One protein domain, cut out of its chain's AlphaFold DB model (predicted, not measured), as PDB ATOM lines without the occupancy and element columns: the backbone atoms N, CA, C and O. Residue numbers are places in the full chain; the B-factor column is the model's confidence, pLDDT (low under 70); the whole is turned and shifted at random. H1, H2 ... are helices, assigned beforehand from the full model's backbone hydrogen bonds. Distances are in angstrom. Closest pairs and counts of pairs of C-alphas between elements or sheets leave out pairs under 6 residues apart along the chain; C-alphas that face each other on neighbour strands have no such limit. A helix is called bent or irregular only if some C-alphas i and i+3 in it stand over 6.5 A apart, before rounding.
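What this domain is: This is residues 103 to 133 and 152 to 243 of the 438 residues of an uncharacterized protein of Fibroporia radiculosa (UniProt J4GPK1). Long helices run up and down along one axis in an elongated, partly splayed bundle: the bent helix H4 lies between H1 and H3, and H2 packs on H3 alone. H4's first arm, H4a, runs beside residues 116 to 120 of H1 and residues 201 to 209 of H3, while its second arm, H4b, turns off and crosses H1 and H3 at a steeper slant. The printed part has 123 residues, 108 of them in four named helices, H1, H2, H3 and H4 along the chain, with no named strand, and the class is all helix. It is only just compact, close to loose, with a radius of gyration of the C-alphas of 16.4 A and spans of 53 by 34 by 25 A.

How they stand to each other: H1, residues 103 to 133, belongs to a bundle, a group of helices packed together, with H3, residues 186 to 209, and both arms of H4, residues 215 to 242. H4 was assigned as one helix by its hydrogen bonds, but it is bent: C-alphas 224 and 227 are 6.7 A apart, and its arms H4a, residues 215 to 224, and H4b, residues 227 to 242, stand at a steep tilt of 37 degrees, only just steep. H1 touches H4a with residues 116 to 120 alone, opposite ways at a shallow tilt of 19 degrees; the closest C-alphas, of Leu 120 and His 221, are 6.1 A apart. H1 touches H4b with residues 106 to 113 alone, opposite ways at 36 degrees, only just steep; the closest C-alphas, of Ala 113 and His 228, are 5.6 A apart. H2, residues 152 to 176, forms a helical hairpin with H3, which it touches with residues 162 to 173 alone; they run opposite ways at 35.4 degrees, only just steep, and the closest C-alphas, of Leu 162 and Phe 207, are 6.8 A apart. H3 and H4a form a second helical hairpin, opposite ways at a shallow tilt of 29 degrees, with C-alphas of Val 209 and Glu 215 closest at 5.9 A. H3 touches H4b with residues 186 to 197 alone, opposite ways at 37 degrees, only just steep; the closest C-alphas, of Ala 190 and Val 234, are 5.8 A apart. H1 is apart from H2 and H3, and H2 is apart from both arms. In H1, H2, H3, H4a and H4b every O i to N i+4 pair is within hydrogen-bond range.

Where its parts are: H1 begins at C-alpha 103, (92.585, -28.727, 66.288), and measures 45.1 A from first to last C-alpha. H2 measures 36.4 A and H3 34.0 A. H4a is 14.4 A long, and H4b, 22.4 A long, ends at C-alpha 242, (98.278, -32.773, 55.882).

The domain as a whole: The C-alphas farthest apart, of Ala 133 and Asp 181, are 54.3 A apart. Residues 134 to 151 are not printed, and C-alphas 133 and 152 are 15.3 A apart across the cut. The link from H2 to H3 is short and that from H3 to H4 tight. The mean pLDDT of the printed part is 86.8, and residues 152 to 153 are under 70.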
ATOM      1  N   VAL A 103      93.662 -27.937  65.671       86.31
ATOM      2  CA  VAL A 103      92.585 -28.727  66.288       86.31
ATOM      3  C   VAL A 103      91.826 -27.901  67.335       86.31
ATOM      4  O   VAL A 103      90.595 -27.881  67.317       86.31
ATOM      5  N   ARG A 104      92.528 -27.146  68.196       90.69
ATOM      6  CA  ARG A 104      91.885 -26.213  69.146       90.69
ATOM      7  C   ARG A 104      91.070 -25.138  68.436       90.69
ATOM      8  O   ARG A 104      89.961 -24.839  68.868       90.69
ATOM      9  N   ARG A 105      91.603 -24.571  67.350       91.31
ATOM     10  CA  ARG A 105      90.894 -23.569  66.549       91.31
ATOM     11  C   ARG A 105      89.600 -24.142  65.975       91.31
ATOM     12  O   ARG A 105      88.562 -23.515  66.139       91.31
ATOM     13  N   VAL A 106      89.644 -25.330  65.368       87.44
ATOM     14  CA  VAL A 106      88.445 -26.005  64.834       87.44
ATOM     15  C   VAL A 106      87.429 -26.264  65.938       87.44
ATOM     16  O   VAL A 106      86.261 -25.947  65.753       87.44
ATOM     17  N   ARG A 107      87.862 -26.776  67.097       88.44
ATOM     18  CA  ARG A 107      86.979 -27.013  68.249       88.44
ATOM     19  C   ARG A 107      86.244 -25.742  68.672       88.44
ATOM     20  O   ARG A 107      85.028 -25.766  68.806       88.44
ATOM     21  N   ASN A 108      86.977 -24.651  68.889       91.00
ATOM     22  CA  ASN A 108      86.385 -23.405  69.371       91.00
ATOM     23  C   ASN A 108      85.398 -22.835  68.341       91.00
ATOM     24  O   ASN A 108      84.259 -22.547  68.680       91.00
ATOM     25  N   VAL A 109      85.796 -22.796  67.065       90.00
ATOM     26  CA  VAL A 109      84.933 -22.319  65.974       90.00
ATOM     27  C   VAL A 109      83.696 -23.204  65.796       90.00
ATOM     28  O   VAL A 109      82.631 -22.699  65.454       90.00
ATOM     29  N   LEU A 110      83.807 -24.515  66.027       85.50
ATOM     30  CA  LEU A 110      82.664 -25.424  65.992       85.50
ATOM     31  C   LEU A 110      81.660 -25.112  67.108       85.50
ATOM     32  O   LEU A 110      80.464 -25.113  66.839       85.50
ATOM     33  N   HIS A 111      82.124 -24.814  68.325       86.88
ATOM     34  CA  HIS A 111      81.235 -24.368  69.401       86.88
ATOM     35  C   HIS A 111      80.535 -23.055  69.045       86.88
ATOM     36  O   HIS A 111      79.314 -22.985  69.167       86.88
ATOM     37  N   ASP A 112      81.273 -22.069  68.530       88.44
ATOM     38  CA  ASP A 112      80.701 -20.785  68.111       88.44
ATOM     39  C   ASP A 112      79.644 -20.978  67.007       88.44
ATOM     40  O   ASP A 112      78.552 -20.413  67.073       88.44
ATOM     41  N   ALA A 113      79.922 -21.848  66.026       85.38
ATOM     42  CA  ALA A 113      78.985 -22.186  64.956       85.38
ATOM     43  C   ALA A 113      77.710 -22.864  65.478       85.38
ATOM     44  O   ALA A 113      76.619 -22.540  65.011       85.38
ATOM     45  N   ILE A 114      77.829 -23.793  66.433       83.50
ATOM     46  CA  ILE A 114      76.676 -24.463  67.054       83.50
ATOM     47  C   ILE A 114      75.822 -23.438  67.807       83.50
ATOM     48  O   ILE A 114      74.605 -23.412  67.640       83.50
ATOM     49  N   SER A 115      76.447 -22.548  68.581       87.56
ATOM     50  CA  SER A 115      75.732 -21.484  69.289       87.56
ATOM     51  C   SER A 115      75.007 -20.531  68.332       87.56
ATOM     52  O   SER A 115      73.837 -20.223  68.559       87.56
ATOM     53  N   ALA A 116      75.655 -20.114  67.240       84.38
ATOM     54  CA  ALA A 116      75.034 -19.273  66.216       84.38
ATOM     55  C   ALA A 116      73.872 -19.987  65.498       84.38
ATOM     56  O   ALA A 116      72.823 -19.389  65.265       84.38
ATOM     57  N   ALA A 117      74.023 -21.278  65.189       81.81
ATOM     58  CA  ALA A 117      72.971 -22.075  64.562       81.81
ATOM     59  C   ALA A 117      71.741 -22.234  65.472       81.81
ATOM     60  O   ALA A 117      70.616 -22.097  64.999       81.81
ATOM     61  N   HIS A 118      71.947 -22.460  66.772       83.00
ATOM     62  CA  HIS A 118      70.861 -22.542  67.749       83.00
ATOM     63  C   HIS A 118      70.131 -21.199  67.911       83.00
ATOM     64  O   HIS A 118      68.907 -21.164  68.017       83.00
ATOM     65  N   ALA A 119      70.859 -20.076  67.889       85.88
ATOM     66  CA  ALA A 119      70.245 -18.748  67.909       85.88
ATOM     67  C   ALA A 119      69.351 -18.511  66.678       85.88
ATOM     68  O   ALA A 119      68.214 -18.066  66.825       85.88
ATOM     69  N   LEU A 120      69.828 -18.884  65.485       84.62
ATOM     70  CA  LEU A 120      69.044 -18.819  64.250       84.62
ATOM     71  C   LEU A 120      67.809 -19.736  64.294       84.62
ATOM     72  O   LEU A 120      66.748 -19.367  63.798       84.62
ATOM     73  N   GLU A 121      67.924 -20.933  64.873       83.06
ATOM     74  CA  GLU A 121      66.791 -21.853  65.018       83.06
ATOM     75  C   GLU A 121      65.678 -21.258  65.884       83.06
ATOM     76  O   GLU A 121      64.518 -21.255  65.461       83.06
ATOM     77  N   LEU A 122      66.023 -20.772  67.082       84.88
ATOM     78  CA  LEU A 122      65.057 -20.169  68.002       84.88
ATOM     79  C   LEU A 122      64.298 -19.031  67.322       84.88
ATOM     80  O   LEU A 122      63.076 -18.957  67.400       84.88
ATOM     81  N   ASP A 123      65.017 -18.213  66.569       83.00
ATOM     82  CA  ASP A 123      64.453 -17.067  65.881       83.00
ATOM     83  C   ASP A 123      63.526 -17.436  64.703       83.00
ATOM     84  O   ASP A 123      62.422 -16.895  64.551       83.00
ATOM     85  N   LEU A 124      63.925 -18.421  63.890       80.25
ATOM     86  CA  LEU A 124      63.072 -18.962  62.827       80.25
ATOM     87  C   LEU A 124      61.806 -19.603  63.400       80.25
ATOM     88  O   LEU A 124      60.728 -19.498  62.803       80.25
ATOM     89  N   ARG A 125      61.927 -20.266  64.553       82.56
ATOM     90  CA  ARG A 125      60.796 -20.852  65.265       82.56
ATOM     91  C   ARG A 125      59.841 -19.766  65.743       82.56
ATOM     92  O   ARG A 125      58.655 -19.861  65.436       82.56
ATOM     93  N   ASP A 126      60.355 -18.732  66.401       85.12
ATOM     94  CA  ASP A 126      59.560 -17.610  66.904       85.12
ATOM     95  C   ASP A 126      58.808 -16.909  65.763       85.12
ATOM     96  O   ASP A 126      57.590 -16.711  65.857       85.12
ATOM     97  N   THR A 127      59.488 -16.665  64.638       82.06
ATOM     98  CA  THR A 127      58.894 -16.101  63.414       82.06
ATOM     99  C   THR A 127      57.753 -16.968  62.877       82.06
ATOM    100  O   THR A 127      56.679 -16.458  62.547       82.06
ATOM    101  N   ALA A 128      57.938 -18.291  62.823       79.56
ATOM    102  CA  ALA A 128      56.898 -19.213  62.370       79.56
ATOM    103  C   ALA A 128      55.658 -19.178  63.282       79.56
ATOM    104  O   ALA A 128      54.530 -19.121  62.784       79.56
ATOM    105  N   THR A 129      55.845 -19.141  64.606       84.69
ATOM    106  CA  THR A 129      54.734 -18.977  65.562       84.69
ATOM    107  C   THR A 129      54.017 -17.640  65.401       84.69
ATOM    108  O   THR A 129      52.785 -17.605  65.448       84.69
ATOM    109  N   GLY A 130      54.751 -16.550  65.158       84.81
ATOM    110  CA  GLY A 130      54.174 -15.223  64.925       84.81
ATOM    111  C   GLY A 130      53.278 -15.169  63.683       84.81
ATOM    112  O   GLY A 130      52.162 -14.644  63.739       84.81
ATOM    113  N   LEU A 131      53.714 -15.787  62.580       81.06
ATOM    114  CA  LEU A 131      52.931 -15.869  61.341       81.06
ATOM    115  C   LEU A 131      51.620 -16.649  61.535       81.06
ATOM    116  O   LEU A 131      50.567 -16.240  61.040       81.06
ATOM    117  N   LEU A 132      51.659 -17.744  62.297       79.31
ATOM    118  CA  LEU A 132      50.473 -18.554  62.588       79.31
ATOM    119  C   LEU A 132      49.501 -17.841  63.535       79.31
ATOM    120  O   LEU A 132      48.288 -17.889  63.317       79.31
ATOM    121  N   ALA A 133      50.018 -17.125  64.536       83.81
ATOM    122  CA  ALA A 133      49.199 -16.306  65.427       83.81
ATOM    123  C   ALA A 133      48.462 -15.195  64.656       83.81
ATOM    124  O   ALA A 133      47.269 -14.979  64.877       83.81
ATOM    125  N   THR A 152      53.059 -29.129  61.460       68.12
ATOM    126  CA  THR A 152      53.958 -30.173  60.949       68.12
ATOM    127  C   THR A 152      54.047 -30.152  59.420       68.12
ATOM    128  O   THR A 152      55.128 -30.339  58.858       68.12
ATOM    129  N   GLU A 153      52.925 -29.897  58.738       66.69
ATOM    130  CA  GLU A 153      52.872 -29.825  57.272       66.69
ATOM    131  C   GLU A 153      53.667 -28.613  56.742       66.69
ATOM    132  O   GLU A 153      54.491 -28.770  55.838       66.69
ATOM    133  N   GLY A 154      53.544 -27.439  57.379       76.69
ATOM    134  CA  GLY A 154      54.268 -26.228  56.968       76.69
ATOM    135  C   GLY A 154      55.792 -26.328  57.109       76.69
ATOM    136  O   GLY A 154      56.531 -25.944  56.198       76.69
ATOM    137  N   LEU A 155      56.284 -26.890  58.217       73.25
ATOM    138  CA  LEU A 155      57.726 -27.032  58.453       73.25
ATOM    139  C   LEU A 155      58.366 -28.066  57.514       73.25
ATOM    140  O   LEU A 155      59.485 -27.874  57.029       73.25
ATOM    141  N   GLN A 156      57.648 -29.148  57.210       76.62
ATOM    142  CA  GLN A 156      58.125 -30.157  56.270       76.62
ATOM    143  C   GLN A 156      58.205 -29.601  54.840       76.62
ATOM    144  O   GLN A 156      59.179 -29.877  54.136       76.62
ATOM    145  N   ASP A 157      57.238 -28.784  54.422       80.31
ATOM    146  CA  ASP A 157      57.259 -28.116  53.117       80.31
ATOM    147  C   ASP A 157      58.363 -27.061  53.017       80.31
ATOM    148  O   ASP A 157      59.033 -26.962  51.982       80.31
ATOM    149  N   LEU A 158      58.614 -26.319  54.101       79.75
ATOM    150  CA  LEU A 158      59.745 -25.396  54.207       79.75
ATOM    151  C   LEU A 158      61.066 -26.148  54.024       79.75
ATOM    152  O   LEU A 158      61.872 -25.788  53.166       79.75
ATOM    153  N   LYS A 159      61.252 -27.248  54.755       80.25
ATOM    154  CA  LYS A 159      62.438 -28.096  54.636       80.25
ATOM    155  C   LYS A 159      62.617 -28.637  53.215       80.25
ATOM    156  O   LYS A 159      63.689 -28.480  52.638       80.25
ATOM    157  N   ASN A 160      61.580 -29.253  52.645       82.75
ATOM    158  CA  ASN A 160      61.637 -29.848  51.307       82.75
ATOM    159  C   ASN A 160      61.913 -28.788  50.221       82.75
ATOM    160  O   ASN A 160      62.585 -29.066  49.226       82.75
ATOM    161  N   GLY A 161      61.366 -27.580  50.389       85.38
ATOM    162  CA  GLY A 161      61.603 -26.454  49.493       85.38
ATOM    163  C   GLY A 161      63.047 -25.961  49.561       85.38
ATOM    164  O   GLY A 161      63.679 -25.812  48.515       85.38
ATOM    165  N   LEU A 162      63.577 -25.771  50.770       84.31
ATOM    166  CA  LEU A 162      64.954 -25.327  50.976       84.31
ATOM    167  C   LEU A 162      65.943 -26.363  50.438       84.31
ATOM    168  O   LEU A 162      66.891 -26.023  49.737       84.31
ATOM    169  N   GLU A 163      65.678 -27.641  50.701       82.88
ATOM    170  CA  GLU A 163      66.475 -28.755  50.198       82.88
ATOM    171  C   GLU A 163      66.554 -28.774  48.669       82.88
ATOM    172  O   GLU A 163      67.627 -28.988  48.105       82.88
ATOM    173  N   ARG A 164      65.449 -28.475  47.982       86.94
ATOM    174  CA  ARG A 164      65.429 -28.377  46.520       86.94
ATOM    175  C   ARG A 164      66.286 -27.224  45.999       86.94
ATOM    176  O   ARG A 164      67.033 -27.419  45.042       86.94
ATOM    177  N   GLU A 165      66.181 -26.046  46.607       88.75
ATOM    178  CA  GLU A 165      66.971 -24.873  46.211       88.75
ATOM    179  C   GLU A 165      68.470 -25.087  46.467       88.75
ATOM    180  O   GLU A 165      69.296 -24.793  45.601       88.75
ATOM    181  N   LEU A 166      68.832 -25.681  47.608       83.88
ATOM    182  CA  LEU A 166      70.219 -26.018  47.930       83.88
ATOM    183  C   LEU A 166      70.779 -27.117  47.021       83.88
ATOM    184  O   LEU A 166      71.932 -27.026  46.606       83.88
ATOM    185  N   MET A 167      69.983 -28.127  46.655       81.12
ATOM    186  CA  MET A 167      70.394 -29.128  45.662       81.12
ATOM    187  C   MET A 167      70.675 -28.495  44.298       81.12
ATOM    188  O   MET A 167      71.671 -28.836  43.663       81.12
ATOM    189  N   LYS A 168      69.832 -27.552  43.863       87.00
ATOM    190  CA  LYS A 168      70.050 -26.819  42.613       87.00
ATOM    191  C   LYS A 168      71.361 -26.032  42.659       87.00
ATOM    192  O   LYS A 168      72.171 -26.164  41.745       87.00
ATOM    193  N   LEU A 169      71.596 -25.284  43.739       87.12
ATOM    194  CA  LEU A 169      72.862 -24.582  43.952       87.12
ATOM    195  C   LEU A 169      74.044 -25.559  43.927       87.12
ATOM    196  O   LEU A 169      75.055 -25.294  43.291       87.12
ATOM    197  N   PHE A 170      73.921 -26.709  44.584       82.31
ATOM    198  CA  PHE A 170      74.984 -27.704  44.613       82.31
ATOM    199  C   PHE A 170      75.332 -28.239  43.216       82.31
ATOM    200  O   PHE A 170      76.507 -28.431  42.908       82.31
ATOM    201  N   ASP A 171      74.340 -28.453  42.353       84.31
ATOM    202  CA  ASP A 171      74.582 -28.866  40.970       84.31
ATOM    203  C   ASP A 171      75.229 -27.754  40.125       84.31
ATOM    204  O   ASP A 171      76.092 -28.055  39.298       84.31
ATOM    205  N   GLU A 172      74.899 -26.483  40.372       86.56
ATOM    206  CA  GLU A 172      75.588 -25.329  39.768       86.56
ATOM    207  C   GLU A 172      77.055 -25.255  40.228       86.56
ATOM    208  O   GLU A 172      77.967 -25.125  39.409       86.56
ATOM    209  N   LEU A 173      77.301 -25.439  41.527       82.50
ATOM    210  CA  LEU A 173      78.641 -25.429  42.113       82.50
ATOM    211  C   LEU A 173      79.514 -26.580  41.603       82.50
ATOM    212  O   LEU A 173      80.697 -26.377  41.349       82.50
ATOM    213  N   LYS A 174      78.957 -27.778  41.385       79.69
ATOM    214  CA  LYS A 174      79.700 -28.886  40.750       79.69
ATOM    215  C   LYS A 174      80.220 -28.528  39.361       79.69
ATOM    216  O   LYS A 174      81.265 -29.038  38.961       79.69
ATOM    217  N   ALA A 175      79.456 -27.744  38.601       84.75
ATOM    218  CA  ALA A 175      79.844 -27.347  37.255       84.75
ATOM    219  C   ALA A 175      80.954 -26.284  37.278       84.75
ATOM    220  O   ALA A 175      81.826 -26.298  36.414       84.75
ATOM    221  N   GLU A 176      80.931 -25.394  38.269       82.06
ATOM    222  CA  GLU A 176      81.914 -24.318  38.436       82.06
ATOM    223  C   GLU A 176      83.224 -24.782  39.077       82.06
ATOM    224  O   GLU A 176      84.292 -24.283  38.728       82.06
ATOM    225  N   PHE A 177      83.149 -25.766  39.972       79.62
ATOM    226  CA  PHE A 177      84.296 -26.350  40.656       79.62
ATOM    227  C   PHE A 177      84.502 -27.795  40.181       79.62
ATOM    228  O   PHE A 177      84.172 -28.741  40.910       79.62
ATOM    229  N   PRO A 178      85.022 -28.007  38.951       77.06
ATOM    230  CA  PRO A 178      85.368 -29.345  38.500       77.06
ATOM    231  C   PRO A 178      86.416 -29.958  39.445       77.06
ATOM    232  O   PRO A 178      87.158 -29.221  40.100       77.06
ATOM    233  N   PRO A 179      86.503 -31.300  39.532       76.31
ATOM    234  CA  PRO A 179      87.538 -31.959  40.318       76.31
ATOM    235  C   PRO A 179      88.905 -31.385  39.937       76.31
ATOM    236  O   PRO A 179      89.257 -31.446  38.758       76.31
ATOM    237  N   PRO A 180      89.646 -30.796  40.885       76.50
ATOM    238  CA  PRO A 180      90.850 -30.082  40.526       76.50
ATOM    239  C   PRO A 180      91.956 -31.088  40.191       76.50
ATOM    240  O   PRO A 180      92.056 -32.156  40.803       76.50
ATOM    241  N   ASP A 181      92.795 -30.743  39.214       84.31
ATOM    242  CA  ASP A 181      93.933 -31.579  38.801       84.31
ATOM    243  C   ASP A 181      95.049 -31.611  39.866       84.31
ATOM    244  O   ASP A 181      95.955 -32.441  39.818       84.31
ATOM    245  N   HIS A 182      94.979 -30.698  40.837       84.06
ATOM    246  CA  HIS A 182      95.884 -30.545  41.970       84.06
ATOM    247  C   HIS A 182      95.108 -30.051  43.198       84.06
ATOM    248  O   HIS A 182      94.000 -29.538  43.078       84.06
ATOM    249  N   ALA A 183      95.663 -30.226  44.396       82.19
ATOM    250  CA  ALA A 183      95.057 -29.665  45.599       82.19
ATOM    251  C   ALA A 183      95.166 -28.125  45.566       82.19
ATOM    252  O   ALA A 183      96.278 -27.624  45.372       82.19
ATOM    253  N   PRO A 184      94.057 -27.377  45.728       86.56
ATOM    254  CA  PRO A 184      94.094 -25.918  45.748       86.56
ATOM    255  C   PRO A 184      94.845 -25.416  46.984       86.56
ATOM    256  O   PRO A 184      94.805 -26.056  48.045       86.56
ATOM    257  N   SER A 185      95.492 -24.251  46.871       90.94
ATOM    258  CA  SER A 185      96.153 -23.629  48.025       90.94
ATOM    259  C   SER A 185      95.141 -23.296  49.129       90.94
ATOM    260  O   SER A 185      93.929 -23.263  48.901       90.94
ATOM    261  N   HIS A 186      95.631 -23.027  50.341       90.56
ATOM    262  CA  HIS A 186      94.774 -22.572  51.435       90.56
ATOM    263  C   HIS A 186      93.989 -21.305  51.052       90.56
ATOM    264  O   HIS A 186      92.775 -21.260  51.253       90.56
ATOM    265  N   GLU A 187      94.649 -20.298  50.460       94.00
ATOM    266  CA  GLU A 187      93.970 -19.060  50.054       94.00
ATOM    267  C   GLU A 187      92.948 -19.300  48.940       94.00
ATOM    268  O   GLU A 187      91.848 -18.750  48.991       94.00
ATOM    269  N   GLU A 188      93.277 -20.144  47.960       89.44
ATOM    270  CA  GLU A 188      92.360 -20.496  46.875       89.44
ATOM    271  C   GLU A 188      91.124 -21.229  47.414       89.44
ATOM    272  O   GLU A 188      89.988 -20.877  47.090       89.44
ATOM    273  N   ARG A 189      91.324 -22.203  48.307       89.50
ATOM    274  CA  ARG A 189      90.234 -22.934  48.963       89.50
ATOM    275  C   ARG A 189      89.359 -22.006  49.796       89.50
ATOM    276  O   ARG A 189      88.137 -22.126  49.730       89.50
ATOM    277  N   ALA A 190      89.959 -21.086  50.548       93.06
ATOM    278  CA  ALA A 190      89.230 -20.086  51.319       93.06
ATOM    279  C   ALA A 190      88.381 -19.188  50.412       93.06
ATOM    280  O   ALA A 190      87.187 -19.045  50.661       93.06
ATOM    281  N   GLY A 191      88.952 -18.672  49.318       91.44
ATOM    282  CA  GLY A 191      88.213 -17.883  48.331       91.44
ATOM    283  C   GLY A 191      87.033 -18.648  47.726       91.44
ATOM    284  O   GLY A 191      85.912 -18.133  47.692       91.44
ATOM    285  N   ASN A 192      87.256 -19.902  47.328       88.81
ATOM    286  CA  ASN A 192      86.224 -20.767  46.754       88.81
ATOM    287  C   ASN A 192      85.100 -21.059  47.760       88.81
ATOM    288  O   ASN A 192      83.923 -20.924  47.430       88.81
ATOM    289  N   ILE A 193      85.445 -21.412  49.002       88.69
ATOM    290  CA  ILE A 193      84.466 -21.689  50.062       88.69
ATOM    291  C   ILE A 193      83.663 -20.435  50.407       88.69
ATOM    292  O   ILE A 193      82.441 -20.515  50.503       88.69
ATOM    293  N   THR A 194      84.298 -19.271  50.546       93.62
ATOM    294  CA  THR A 194      83.584 -18.012  50.806       93.62
ATOM    295  C   THR A 194      82.609 -17.677  49.676       93.62
ATOM    296  O   THR A 194      81.468 -17.305  49.947       93.62
ATOM    297  N   ALA A 195      83.007 -17.861  48.413       90.38
ATOM    298  CA  ALA A 195      82.120 -17.647  47.270       90.38
ATOM    299  C   ALA A 195      80.916 -18.609  47.277       90.38
ATOM    300  O   ALA A 195      79.784 -18.181  47.046       90.38
ATOM    301  N   VAL A 196      81.147 -19.889  47.588       89.94
ATOM    302  CA  VAL A 196      80.097 -20.909  47.745       89.94
ATOM    303  C   VAL A 196      79.119 -20.532  48.857       89.94
ATOM    304  O   VAL A 196      77.906 -20.554  48.642       89.94
ATOM    305  N   LEU A 197      79.635 -20.172  50.034       91.31
ATOM    306  CA  LEU A 197      78.821 -19.844  51.204       91.31
ATOM    307  C   LEU A 197      77.968 -18.601  50.974       91.31
ATOM    308  O   LEU A 197      76.793 -18.619  51.319       91.31
ATOM    309  N   LYS A 198      78.505 -17.581  50.302       95.12
ATOM    310  CA  LYS A 198      77.735 -16.391  49.923       95.12
ATOM    311  C   LYS A 198      76.558 -16.721  48.999       95.12
ATOM    312  O   LYS A 198      75.466 -16.197  49.163       95.12
ATOM    313  N   ARG A 199      76.734 -17.640  48.044       93.44
ATOM    314  CA  ARG A 199      75.608 -18.076  47.196       93.44
ATOM    315  C   ARG A 199      74.585 -18.901  47.969       93.44
ATOM    316  O   ARG A 199      73.392 -18.800  47.692       93.44
ATOM    317  N   ALA A 200      75.039 -19.723  48.913       90.50
ATOM    318  CA  ALA A 200      74.144 -20.457  49.801       90.50
ATOM    319  C   ALA A 200      73.324 -19.499  50.674       90.50
ATOM    320  O   ALA A 200      72.114 -19.682  50.787       90.50
ATOM    321  N   GLU A 201      73.956 -18.451  51.206       94.88
ATOM    322  CA  GLU A 201      73.299 -17.351  51.913       94.88
ATOM    323  C   GLU A 201      72.202 -16.717  51.058       94.88
ATOM    324  O   GLU A 201      71.044 -16.716  51.465       94.88
ATOM    325  N   ASP A 202      72.528 -16.271  49.840       95.69
ATOM    326  CA  ASP A 202      71.567 -15.640  48.929       95.69
ATOM    327  C   ASP A 202      70.356 -16.545  48.645       95.69
ATOM    328  O   ASP A 202      69.216 -16.080  48.563       95.69
ATOM    329  N   VAL A 203      70.587 -17.856  48.504       92.75
ATOM    330  CA  VAL A 203      69.525 -18.853  48.313       92.75
ATOM    331  C   VAL A 203      68.652 -18.986  49.561       92.75
ATOM    332  O   VAL A 203      67.425 -18.959  49.432       92.75
ATOM    333  N   ILE A 204      69.257 -19.110  50.746       90.00
ATOM    334  CA  ILE A 204      68.545 -19.219  52.029       90.00
ATOM    335  C   ILE A 204      67.719 -17.955  52.274       90.00
ATOM    336  O   ILE A 204      66.519 -18.051  52.529       90.00
ATOM    337  N   VAL A 205      68.327 -16.777  52.123       94.94
ATOM    338  CA  VAL A 205      67.677 -15.477  52.308       94.94
ATOM    339  C   VAL A 205      66.489 -15.334  51.369       94.94
ATOM    340  O   VAL A 205      65.366 -15.136  51.827       94.94
ATOM    341  N   ARG A 206      66.687 -15.530  50.062       95.12
ATOM    342  CA  ARG A 206      65.601 -15.441  49.075       95.12
ATOM    343  C   ARG A 206      64.461 -16.413  49.381       95.12
ATOM    344  O   ARG A 206      63.292 -16.057  49.236       95.12
ATOM    345  N   PHE A 207      64.788 -17.641  49.781       89.94
ATOM    346  CA  PHE A 207      63.798 -18.668  50.098       89.94
ATOM    347  C   PHE A 207      62.962 -18.325  51.341       89.94
ATOM    348  O   PHE A 207      61.748 -18.564  51.344       89.94
ATOM    349  N   SER A 208      63.600 -17.775  52.374       88.25
ATOM    350  CA  SER A 208      62.970 -17.389  53.640       88.25
ATOM    351  C   SER A 208      62.165 -16.094  53.519       88.25
ATOM    352  O   SER A 208      61.035 -16.033  54.002       88.25
ATOM    353  N   VAL A 209      62.673 -15.095  52.792       92.12
ATOM    354  CA  VAL A 209      61.954 -13.838  52.509       92.12
ATOM    355  C   VAL A 209      60.666 -14.105  51.735       92.12
ATOM    356  O   VAL A 209      59.614 -13.561  52.064       92.12
ATOM    357  N   ALA A 210      60.691 -15.037  50.776       89.56
ATOM    358  CA  ALA A 210      59.486 -15.479  50.067       89.56
ATOM    359  C   ALA A 210      58.414 -16.114  50.984       89.56
ATOM    360  O   ALA A 210      57.295 -16.364  50.536       89.56
ATOM    361  N   ARG A 211      58.746 -16.389  52.253       86.12
ATOM    362  CA  ARG A 211      57.861 -16.934  53.295       86.12
ATOM    363  C   ARG A 211      57.605 -15.951  54.440       86.12
ATOM    364  O   ARG A 211      57.042 -16.352  55.452       86.12
ATOM    365  N   GLY A 212      57.978 -14.684  54.270       88.06
ATOM    366  CA  GLY A 212      57.699 -13.621  55.234       88.06
ATOM    367  C   GLY A 212      58.723 -13.478  56.358       88.06
ATOM    368  O   GLY A 212      58.441 -12.770  57.318       88.06
ATOM    369  N   VAL A 213      59.891 -14.123  56.261       87.44
ATOM    370  CA  VAL A 213      61.009 -13.857  57.181       87.44
ATOM    371  C   VAL A 213      61.669 -12.530  56.799       87.44
ATOM    372  O   VAL A 213      61.872 -12.270  55.611       87.44
ATOM    373  N   ASP A 214      62.014 -11.700  57.785       93.69
ATOM    374  CA  ASP A 214      62.708 -10.431  57.545       93.69
ATOM    375  C   ASP A 214      64.130 -10.657  56.996       93.69
ATOM    376  O   ASP A 214      64.915 -11.437  57.540       93.69
ATOM    377  N   GLU A 215      64.461  -9.977  55.894       96.06
ATOM    378  CA  GLU A 215      65.739 -10.150  55.194       96.06
ATOM    379  C   GLU A 215      66.926  -9.662  56.025       96.06
ATOM    380  O   GLU A 215      67.954 -10.340  56.085       96.06
ATOM    381  N   ALA A 216      66.800  -8.481  56.638       96.38
ATOM    382  CA  ALA A 216      67.891  -7.854  57.376       96.38
ATOM    383  C   ALA A 216      68.245  -8.684  58.610       96.38
ATOM    384  O   ALA A 216      69.421  -8.941  58.878       96.38
ATOM    385  N   HIS A 217      67.220  -9.161  59.304       93.38
ATOM    386  CA  HIS A 217      67.351 -10.026  60.462       93.38
ATOM    387  C   HIS A 217      67.998 -11.371  60.122       93.38
ATOM    388  O   HIS A 217      68.969 -11.780  60.757       93.38
ATOM    389  N   LEU A 218      67.534 -12.035  59.059       93.56
ATOM    390  CA  LEU A 218      68.111 -13.305  58.623       93.56
ATOM    391  C   LEU A 218      69.572 -13.161  58.177       93.56
ATOM    392  O   LEU A 218      70.396 -14.018  58.501       93.56
ATOM    393  N   ARG A 219      69.912 -12.082  57.459       96.62
ATOM    394  CA  ARG A 219      71.306 -11.802  57.093       96.62
ATOM    395  C   ARG A 219      72.185 -11.575  58.313       96.62
ATOM    396  O   ARG A 219      73.263 -12.148  58.356       96.62
ATOM    397  N   ALA A 220      71.717 -10.846  59.326       94.88
ATOM    398  CA  ALA A 220      72.491 -10.628  60.549       94.88
ATOM    399  C   ALA A 220      72.875 -11.950  61.244       94.88
ATOM    400  O   ALA A 220      74.007 -12.105  61.708       94.88
ATOM    401  N   HIS A 221      71.970 -12.933  61.264       91.38
ATOM    402  CA  HIS A 221      72.271 -14.267  61.798       91.38
ATOM    403  C   HIS A 221      73.248 -15.053  60.919       91.38
ATOM    404  O   HIS A 221      74.182 -15.681  61.426       91.38
ATOM    405  N   LEU A 222      73.059 -15.024  59.597       93.25
ATOM    406  CA  LEU A 222      73.949 -15.715  58.661       93.25
ATOM    407  C   LEU A 222      75.354 -15.095  58.639       93.25
ATOM    408  O   LEU A 222      76.330 -15.840  58.575       93.25
ATOM    409  N   ASP A 223      75.473 -13.778  58.793       95.19
ATOM    410  CA  ASP A 223      76.745 -13.061  58.935       95.19
ATOM    411  C   ASP A 223      77.528 -13.525  60.170       95.19
ATOM    412  O   ASP A 223      78.757 -13.595  60.137       95.19
ATOM    413  N   GLY A 224      76.828 -13.898  61.247       91.12
ATOM    414  CA  GLY A 224      77.435 -14.533  62.415       91.12
ATOM    415  C   GLY A 224      77.882 -15.970  62.140       91.12
ATOM    416  O   GLY A 224      78.970 -16.368  62.541       91.12
ATOM    417  N   LEU A 225      77.077 -16.760  61.426       90.69
ATOM    418  CA  LEU A 225      77.306 -18.198  61.234       90.69
ATOM    419  C   LEU A 225      78.336 -18.531  60.139       90.69
ATOM    420  O   LEU A 225      79.210 -19.386  60.325       90.69
ATOM    421  N   LEU A 226      78.225 -17.903  58.968       93.19
ATOM    422  CA  LEU A 226      78.970 -18.282  57.762       93.19
ATOM    423  C   LEU A 226      80.494 -18.159  57.896       93.19
ATOM    424  O   LEU A 226      81.186 -19.055  57.400       93.19
ATOM    425  N   PRO A 227      81.061 -17.146  58.584       94.94
ATOM    426  CA  PRO A 227      82.501 -17.090  58.824       94.94
ATOM    427  C   PRO A 227      83.022 -18.314  59.585       94.94
ATOM    428  O   PRO A 227      84.087 -18.842  59.251       94.94
ATOM    429  N   HIS A 228      82.263 -18.821  60.561       91.19
ATOM    430  CA  HIS A 228      82.645 -20.021  61.306       91.19
ATOM    431  C   HIS A 228      82.607 -21.266  60.418       91.19
ATOM    432  O   HIS A 228      83.561 -22.049  60.405       91.19
ATOM    433  N   VAL A 229      81.556 -21.414  59.605       86.88
ATOM    434  CA  VAL A 229      81.446 -22.509  58.628       86.88
ATOM    435  C   VAL A 229      82.615 -22.477  57.639       86.88
ATOM    436  O   VAL A 229      83.220 -23.517  57.374       86.88
ATOM    437  N   ALA A 230      82.994 -21.295  57.144       91.50
ATOM    438  CA  ALA A 230      84.133 -21.135  56.244       91.50
ATOM    439  C   ALA A 230      85.434 -21.632  56.887       91.50
ATOM    440  O   ALA A 230      86.152 -22.442  56.300       91.50
ATOM    441  N   VAL A 231      85.713 -21.205  58.122       91.81
ATOM    442  CA  VAL A 231      86.917 -21.619  58.855       91.81
ATOM    443  C   VAL A 231      86.938 -23.126  59.095       91.81
ATOM    444  O   VAL A 231      87.991 -23.746  58.905       91.81
ATOM    445  N   ILE A 232      85.805 -23.731  59.466       86.69
ATOM    446  CA  ILE A 232      85.692 -25.184  59.646       86.69
ATOM    447  C   ILE A 232      86.014 -25.897  58.335       86.69
ATOM    448  O   ILE A 232      86.874 -26.776  58.326       86.69
ATOM    449  N   LEU A 233      85.380 -25.514  57.225       88.06
ATOM    450  CA  LEU A 233      85.551 -26.184  55.933       88.06
ATOM    451  C   LEU A 233      86.977 -26.046  55.383       88.06
ATOM    452  O   LEU A 233      87.552 -27.040  54.937       88.06
ATOM    453  N   VAL A 234      87.566 -24.848  55.453       90.00
ATOM    454  CA  VAL A 234      88.943 -24.608  54.995       90.00
ATOM    455  C   VAL A 234      89.926 -25.426  55.829       90.00
ATOM    456  O   VAL A 234      90.690 -26.211  55.275       90.00
ATOM    457  N   THR A 235      89.848 -25.317  57.160       87.56
ATOM    458  CA  THR A 235      90.782 -26.013  58.062       87.56
ATOM    459  C   THR A 235      90.621 -27.530  57.966       87.56
ATOM    460  O   THR A 235      91.602 -28.265  58.010       87.56
ATOM    461  N   THR A 236      89.393 -28.021  57.784       83.81
ATOM    462  CA  THR A 236      89.122 -29.446  57.530       83.81
ATOM    463  C   THR A 236      89.765 -29.896  56.221       83.81
ATOM    464  O   THR A 236      90.335 -30.981  56.162       83.81
ATOM    465  N   GLY A 237      89.718 -29.057  55.183       84.94
ATOM    466  CA  GLY A 237      90.410 -29.290  53.920       84.94
ATOM    467  C   GLY A 237      91.928 -29.390  54.081       84.94
ATOM    468  O   GLY A 237      92.526 -30.334  53.571       84.94
ATOM    469  N   ASP A 238      92.533 -28.473  54.836       88.12
ATOM    470  CA  ASP A 238      93.976 -28.498  55.105       88.12
ATOM    471  C   ASP A 238      94.376 -29.741  55.910       88.12
ATOM    472  O   ASP A 238      95.366 -30.407  55.602       88.12
ATOM    473  N   LEU A 239      93.578 -30.098  56.922       85.88
ATOM    474  CA  LEU A 239      93.798 -31.289  57.739       85.88
ATOM    475  C   LEU A 239      93.622 -32.576  56.936       85.88
ATOM    476  O   LEU A 239      94.360 -33.530  57.161       85.88
ATOM    477  N   ALA A 240      92.689 -32.614  55.987       83.81
ATOM    478  CA  ALA A 240      92.522 -33.756  55.096       83.81
ATOM    479  C   ALA A 240      93.780 -34.027  54.261       83.81
ATOM    480  O   ALA A 240      94.105 -35.184  53.998       83.81
ATOM    481  N   GLU A 241      94.488 -32.969  53.869       84.19
ATOM    482  CA  GLU A 241      95.701 -33.056  53.056       84.19
ATOM    483  C   GLU A 241      96.949 -33.334  53.889       84.19
ATOM    484  O   GLU A 241      97.770 -34.166  53.507       84.19
ATOM    485  N   GLN A 242      97.087 -32.670  55.036       89.50
ATOM    486  CA  GLN A 242      98.278 -32.773  55.882       89.50
ATOM    487  C   GLN A 242      98.221 -33.985  56.822       89.50
ATOM    488  O   GLN A 242      99.242 -34.619  57.093       89.50
ATOM    489  N   HIS A 243      97.031 -34.324  57.323       89.19
ATOM    490  CA  HIS A 243      96.828 -35.266  58.425       89.19
ATOM    491  C   HIS A 243      95.521 -36.079  58.279       89.19
ATOM    492  O   HIS A 243      94.617 -35.963  59.113       89.19
TER     493      HIS A 243